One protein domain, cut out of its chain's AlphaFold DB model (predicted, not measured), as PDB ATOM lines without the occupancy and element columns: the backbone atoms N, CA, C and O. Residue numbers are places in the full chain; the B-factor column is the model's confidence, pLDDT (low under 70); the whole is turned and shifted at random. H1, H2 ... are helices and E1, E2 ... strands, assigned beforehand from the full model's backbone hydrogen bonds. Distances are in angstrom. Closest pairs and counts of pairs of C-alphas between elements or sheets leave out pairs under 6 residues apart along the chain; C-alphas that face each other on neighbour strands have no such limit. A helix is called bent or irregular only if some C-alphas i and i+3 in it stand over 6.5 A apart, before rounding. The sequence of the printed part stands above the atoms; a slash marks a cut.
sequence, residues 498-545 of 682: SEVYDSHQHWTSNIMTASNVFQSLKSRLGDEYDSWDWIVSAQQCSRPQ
ATOM      1  N   SER A 498      34.013  21.570  33.505       85.56
ATOM      2  CA  SER A 498      33.045  21.573  32.414       85.56
ATOM      3  C   SER A 498      32.318  20.230  32.365       85.56
ATOM      4  O   SER A 498      32.927  19.163  32.464       85.56
ATOM      5  N   GLU A 499      30.993  20.271  32.253       89.38
ATOM      6  CA  GLU A 499      30.139  19.086  32.317       89.38
ATOM      7  C   GLU A 499      29.285  19.001  31.055       89.38
ATOM      8  O   GLU A 499      28.411  19.838  30.823       89.38
ATOM      9  N   VAL A 500      29.565  18.002  30.213       87.00
ATOM     10  CA  VAL A 500      28.908  17.857  28.909       87.00
ATOM     11  C   VAL A 500      27.801  16.813  29.008       87.00
ATOM     12  O   VAL A 500      28.059  15.632  29.252       87.00
ATOM     13  N   TYR A 501      26.564  17.264  28.809       86.44
ATOM     14  CA  TYR A 501      25.359  16.444  28.879       86.44
ATOM     15  C   TYR A 501      24.835  16.107  27.482       86.44
ATOM     16  O   TYR A 501      24.455  17.000  26.722       86.44
ATOM     17  N   ASP A 502      24.761  14.811  27.179       87.31
ATOM     18  CA  ASP A 502      24.149  14.279  25.960       87.31
ATOM     19  C   ASP A 502      22.861  13.506  26.286       87.31
ATOM     20  O   ASP A 502      22.733  12.857  27.326       87.31
ATOM     21  N   SER A 503      21.903  13.618  25.370       88.38
ATOM     22  CA  SER A 503      20.639  12.875  25.331       88.38
ATOM     23  C   SER A 503      20.790  11.533  24.612       88.38
ATOM     24  O   SER A 503      20.043  10.598  24.894       88.38
ATOM     25  N   HIS A 504      21.756  11.431  23.701       86.81
ATOM     26  CA  HIS A 504      22.069  10.237  22.930       86.81
ATOM     27  C   HIS A 504      23.314   9.544  23.519       86.81
ATOM     28  O   HIS A 504      23.913  10.016  24.482       86.81
ATOM     29  N   GLN A 505      23.654   8.346  23.033       76.56
ATOM     30  CA  GLN A 505      24.719   7.526  23.642       76.56
ATOM     31  C   GLN A 505      26.117   7.791  23.050       76.56
ATOM     32  O   GLN A 505      27.109   7.287  23.573       76.56
ATOM     33  N   HIS A 506      26.203   8.557  21.956       69.62
ATOM     34  CA  HIS A 506      27.414   8.664  21.132       69.62
ATOM     35  C   HIS A 506      27.688  10.074  20.569       69.62
ATOM     36  O   HIS A 506      28.689  10.256  19.875       69.62
ATOM     37  N   TRP A 507      26.846  11.084  20.822       66.31
ATOM     38  CA  TRP A 507      26.972  12.383  20.144       66.31
ATOM     39  C   TRP A 507      28.071  13.251  20.778       66.31
ATOM     40  O   TRP A 507      28.868  13.862  20.055       66.31
ATOM     41  N   THR A 508      28.211  13.193  22.110       59.53
ATOM     42  CA  THR A 508      29.361  13.725  22.879       59.53
ATOM     43  C   THR A 508      30.715  13.209  22.397       59.53
ATOM     44  O   THR A 508      31.711  13.918  22.521       59.53
ATOM     45  N   SER A 509      30.770  11.997  21.836       60.56
ATOM     46  CA  SER A 509      32.017  11.419  21.322       60.56
ATOM     47  C   SER A 509      32.440  12.005  19.970       60.56
ATOM     48  O   SER A 509      33.624  11.968  19.648       60.56
ATOM     49  N   ASN A 510      31.492  12.521  19.174       56.03
ATOM     50  CA  ASN A 510      31.702  12.714  17.734       56.03
ATOM     51  C   ASN A 510      31.604  14.168  17.243       56.03
ATOM     52  O   ASN A 510      32.276  14.502  16.273       56.03
ATOM     53  N   ILE A 511      30.768  15.027  17.845       54.25
ATOM     54  CA  ILE A 511      30.481  16.375  17.290       54.25
ATOM     55  C   ILE A 511      30.800  17.524  18.259       54.25
ATOM     56  O   ILE A 511      31.097  18.633  17.821       54.25
ATOM     57  N   MET A 512      30.827  17.272  19.571       57.00
ATOM     58  CA  MET A 512      31.294  18.254  20.556       57.00
ATOM     59  C   MET A 512      32.238  17.587  21.555       57.00
ATOM     60  O   MET A 512      31.892  17.337  22.707       57.00
ATOM     61  N   THR A 513      33.436  17.262  21.066       69.81
ATOM     62  CA  THR A 513      34.504  16.674  21.879       69.81
ATOM     63  C   THR A 513      34.951  17.646  22.977       69.81
ATOM     64  O   THR A 513      34.809  18.866  22.848       69.81
ATOM     65  N   ALA A 514      35.577  17.118  24.034       72.19
ATOM     66  CA  ALA A 514      36.218  17.937  25.067       72.19
ATOM     67  C   ALA A 514      37.208  18.959  24.469       72.19
ATOM     68  O   ALA A 514      37.279  20.093  24.936       72.19
ATOM     69  N   SER A 515      37.903  18.590  23.382       80.75
ATOM     70  CA  SER A 515      38.827  19.474  22.662       80.75
ATOM     71  C   SER A 515      38.146  20.745  22.146       80.75
ATOM     72  O   SER A 515      38.712  21.820  22.297       80.75
ATOM     73  N   ASN A 516      36.916  20.672  21.625       87.44
ATOM     74  CA  ASN A 516      36.201  21.858  21.131       87.44
ATOM     75  C   ASN A 516      35.882  22.845  22.271       87.44
ATOM     76  O   ASN A 516      35.962  24.060  22.094       87.44
ATOM     77  N   VAL A 517      35.555  22.328  23.462       84.56
ATOM     78  CA  VAL A 517      35.318  23.146  24.662       84.56
ATOM     79  C   VAL A 517      36.627  23.761  25.159       84.56
ATOM     80  O   VAL A 517      36.677  24.964  25.407       84.56
ATOM     81  N   PHE A 518      37.702  22.973  25.234       89.31
ATOM     82  CA  PHE A 518      39.032  23.447  25.624       89.31
ATOM     83  C   PHE A 518      39.612  24.483  24.648       89.31
ATOM     84  O   PHE A 518      40.182  25.473  25.089       89.31
ATOM     85  N   GLN A 519      39.417  24.323  23.335       89.56
ATOM     86  CA  GLN A 519      39.799  25.325  22.330       89.56
ATOM     87  C   GLN A 519      39.015  26.634  22.512       89.56
ATOM     88  O   GLN A 519      39.599  27.712  22.445       89.56
ATOM     89  N   SER A 520      37.713  26.550  22.810       88.38
ATOM     90  CA  SER A 520      36.873  27.724  23.085       88.38
ATOM     91  C   SER A 520      37.286  28.447  24.377       88.38
ATOM     92  O   SER A 520      37.366  29.674  24.386       88.38
ATOM     93  N   LEU A 521      37.641  27.710  25.437       89.25
ATOM     94  CA  LEU A 521      38.208  28.281  26.666       89.25
ATOM     95  C   LEU A 521      39.570  28.938  26.400       89.25
ATOM     96  O   LEU A 521      39.737  30.119  26.703       89.25
ATOM     97  N   LYS A 522      40.494  28.235  25.731       93.44
ATOM     98  CA  LYS A 522      41.814  28.767  25.357       93.44
ATOM     99  C   LYS A 522      41.718  30.028  24.495       93.44
ATOM    100  O   LYS A 522      42.439  30.985  24.739       93.44
ATOM    101  N   SER A 523      40.792  30.084  23.538       92.25
ATOM    102  CA  SER A 523      40.592  31.279  22.695       92.25
ATOM    103  C   SER A 523      40.010  32.497  23.432       92.25
ATOM    104  O   SER A 523      40.029  33.596  22.884       92.25
ATOM    105  N   ARG A 524      39.470  32.314  24.647       92.12
ATOM    106  CA  ARG A 524      38.842  33.374  25.457       92.12
ATOM    107  C   ARG A 524      39.706  33.834  26.625       92.12
ATOM    108  O   ARG A 524      39.639  35.004  26.979       92.12
ATOM    109  N   LEU A 525      40.459  32.912  27.219       91.50
ATOM    110  CA  LEU A 525      41.349  33.150  28.360       91.50
ATOM    111  C   LEU A 525      42.813  33.358  27.920       91.50
ATOM    112  O   LEU A 525      43.622  33.855  28.694       91.50
ATOM    113  N   GLY A 526      43.161  33.017  26.675       96.12
ATOM    114  CA  GLY A 526      44.502  33.221  26.130       96.12
ATOM    115  C   GLY A 526      45.554  32.432  26.907       96.12
ATOM    116  O   GLY A 526      45.442  31.211  27.047       96.12
ATOM    117  N   ASP A 527      46.557  33.145  27.412       92.31
ATOM    118  CA  ASP A 527      47.666  32.578  28.184       92.31
ATOM    119  C   ASP A 527      47.292  32.290  29.654       92.31
ATOM    120  O   ASP A 527      48.003  31.549  30.326       92.31
ATOM    121  N   GLU A 528      46.142  32.779  30.141       91.00
ATOM    122  CA  GLU A 528      45.575  32.407  31.454       91.00
ATOM    123  C   GLU A 528      44.938  30.998  31.446       91.00
ATOM    124  O   GLU A 528      44.440  30.521  32.466       91.00
ATOM    125  N   TYR A 529      44.915  30.315  30.295       93.81
ATOM    126  CA  TYR A 529      44.370  28.965  30.164       93.81
ATOM    127  C   TYR A 529      45.443  27.877  30.318       93.81
ATOM    128  O   TYR A 529      46.085  27.487  29.337       93.81
ATOM    129  N   ASP A 530      45.540  27.284  31.511       93.44
ATOM    130  CA  ASP A 530      46.107  25.939  31.652       93.44
ATOM    131  C   ASP A 530      45.011  24.867  31.510       93.44
ATOM    132  O   ASP A 530      44.018  24.844  32.233       93.44
ATOM    133  N   SER A 531      45.216  23.921  30.595       91.44
ATOM    134  CA  SER A 531      44.396  22.716  30.465       91.44
ATOM    135  C   SER A 531      44.389  21.802  31.698       91.44
ATOM    136  O   SER A 531      43.399  21.098  31.905       91.44
ATOM    137  N   TRP A 532      45.444  21.789  32.520       91.50
ATOM    138  CA  TRP A 532      45.484  20.978  33.745       91.50
ATOM    139  C   TRP A 532      44.455  21.448  34.776       91.50
ATOM    140  O   TRP A 532      43.867  20.618  35.485       91.50
ATOM    141  N   ASP A 533      44.157  22.745  34.784       94.19
ATOM    142  CA  ASP A 533      43.166  23.359  35.660       94.19
ATOM    143  C   ASP A 533      41.712  23.121  35.224       94.19
ATOM    144  O   ASP A 533      40.806  23.511  35.953       94.19
ATOM    145  N   TRP A 534      41.441  22.433  34.105       91.56
ATOM    146  CA  TRP A 534      40.068  22.195  33.633       91.56
ATOM    147  C   TRP A 534      39.702  20.712  33.505       91.56
ATOM    148  O   TRP A 534      40.085  20.018  32.564       91.56
ATOM    149  N   ILE A 535      38.844  20.229  34.410       89.12
ATOM    150  CA  ILE A 535      38.246  18.890  34.302       89.12
ATOM    151  C   ILE A 535      37.034  18.946  33.363       89.12
ATOM    152  O   ILE A 535      36.011  19.543  33.704       89.12
ATOM    153  N   VAL A 536      37.089  18.253  32.221       84.94
ATOM    154  CA  VAL A 536      35.878  17.892  31.461       84.94
ATOM    155  C   VAL A 536      35.368  16.535  31.931       84.94
ATOM    156  O   VAL A 536      36.080  15.537  31.859       84.94
ATOM    157  N   SER A 537      34.100  16.474  32.341       83.12
ATOM    158  CA  SER A 537      33.381  15.213  32.547       83.12
ATOM    159  C   SER A 537      32.148  15.152  31.647       83.12
ATOM    160  O   SER A 537      31.191  15.900  31.854       83.12
ATOM    161  N   ALA A 538      32.146  14.247  30.667       80.44
ATOM    162  CA  ALA A 538      30.928  13.884  29.949       80.44
ATOM    163  C   ALA A 538      30.062  12.994  30.857       80.44
ATOM    164  O   ALA A 538      30.561  12.009  31.403       80.44
ATOM    165  N   GLN A 539      28.783  13.332  31.044       75.00
ATOM    166  CA  GLN A 539      27.905  12.611  31.971       75.00
ATOM    167  C   GLN A 539      26.563  12.265  31.319       75.00
ATOM    168  O   GLN A 539      25.794  13.134  30.913       75.00
ATOM    169  N   GLN A 540      26.251  10.970  31.260       73.12
ATOM    170  CA  GLN A 540      24.987  10.470  30.721       73.12
ATOM    171  C   GLN A 540      23.915  10.420  31.826       73.12
ATOM    172  O   GLN A 540      23.806   9.446  32.567       73.12
ATOM    173  N   CYS A 541      23.123  11.488  31.967       66.31
ATOM    174  CA  CYS A 541      22.166  11.640  33.077       66.31
ATOM    175  C   CYS A 541      20.870  10.807  32.986       66.31
ATOM    176  O   CYS A 541      20.065  10.841  33.921       66.31
ATOM    177  N   SER A 542      20.625  10.064  31.902       72.19
ATOM    178  CA  SER A 542      19.499   9.123  31.812       72.19
ATOM    179  C   SER A 542      19.755   8.008  30.800       72.19
ATOM    180  O   SER A 542      20.769   8.000  30.109       72.19
ATOM    181  N   ARG A 543      18.785   7.093  30.647       76.62
ATOM    182  CA  ARG A 543      18.720   6.237  29.453       76.62
ATOM    183  C   ARG A 543      18.775   7.118  28.194       76.62
ATOM    184  O   ARG A 543      18.062   8.128  28.182       76.62
ATOM    185  N   PRO A 544      19.564   6.755  27.169       74.38
ATOM    186  CA  PRO A 544      19.647   7.535  25.947       74.38
ATOM    187  C   PRO A 544      18.298   7.560  25.227       74.38
ATOM    188  O   PRO A 544      17.601   6.544  25.129       74.38
ATOM    189  N   GLN A 545      17.936   8.735  24.727       79.00
ATOM    190  CA  GLN A 545      16.803   8.920  23.832       79.00
ATOM    191  C   GLN A 545      17.142   8.370  22.432       79.00
ATOM    192  O   GLN A 545      18.292   8.065  22.114       79.00
TER     193      GLN A 545
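Overview. This is residues 498 to 545 of the 682 residues of an uncharacterized protein of Pseudogymnoascus sp. VKM F-4520 (FW-2644) (UniProt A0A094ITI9). A narrow ribbon of two parallel strands, E1 and E2, has the short helix H1 and the first part of the longer helix H2 over it, while the last part of H2, residues 523 to 528, sticks out beyond the ribbon. From the end of H2 the chain folds back through residues 529 to 533 into E2, and a tail after E2, residues 540 to 545, runs on toward the other end; the whole is a long, thin rod with few contacts between its helices and strands. The printed part has 48 residues with two named helices and two named strands, in the order E1, H1, H2, E2, and the sheet has the order E1, E2, all parallel. The class is mixed, helices and strands. The whole is loose, with a radius of gyration of the C-alphas of 12.4 A, and it spans 39 by 17 by 12 A.

Arrangement. The printed part begins with strand E1, residues 498 to 501, and its neighbour in the sheet is strand E2, residues 534 to 539. The two are parallel, with 15 degrees between their N-to-C directions. C-alphas that face each other are those of Val 500 and Ala 538, 4.6 A apart, and those of Ser 498 and Val 536, 4.7 A apart. N 498 and O 535 are within hydrogen-bond range at 2.9 A, and so are N 539 and O 500 at 3.0 A. Between these strands come helix H1, residues 507 to 510, and helix H2, residues 514 to 528. E1, H1, H2 and E2 form a strand-helix-strand unit, two parallel neighbour strands with helices between them along the chain, and its crossover is right-handed. The closest C-alphas of E1 and H1 are those of Val 500 and Thr 508, 7.3 A apart. The closest C-alphas of H1 and E2 are those of Thr 508 and Ala 538, 7.2 A apart. H1 and H2 are only just apart, their closest C-alphas being 8.3 A from each other. E1 and H2 are near each other, with 6 pairs of C-alphas within 10 A. H2 and E2 have one pair of C-alphas within 8 A, those of Ala 514 and Val 536, 6.4 A apart. In H2, 9 of 11 pairs of O i and N i+4 are within hydrogen-bond range; H1 is too short for such a pair, and its one pair of O i and N i+3 is within range.

Along the chain. E1 runs from Ser 498, with its C-alpha at (33.045, 21.573, 32.414), to Tyr 501. H1 runs from Trp 507 to Asn 510. H2 runs from Ala 514, with its C-alpha at (36.218, 17.937, 25.067), to Glu 528, and measures 18.4 A from first to last C-alpha. H2 is irregular: C-alphas 524 and 527 are 9.3 A apart, against about 5 A in a regular helix. E2 runs from Trp 534 to Gln 539, with the C-alpha of Gln 539 at (27.905, 12.611, 31.971), and measures 15.6 A.

Size, cuts and confidence. The two C-alphas farthest apart are those of Asp 527 and Arg 543, at 39.2 A. The first and last printed C-alphas, those of Ser 498 and Gln 545, are 22.3 A apart. The printed part has no cut. The links E1 to H1, H1 to H2 and H2 to E2 are tight. Residues 523 to 528, which belong to H2, stand free. The mean pLDDT of the printed part is 81.7, and the model's confidence is under 70 at residues 506 to 513, of which 507 to 510 belong to H1, and at residue 541.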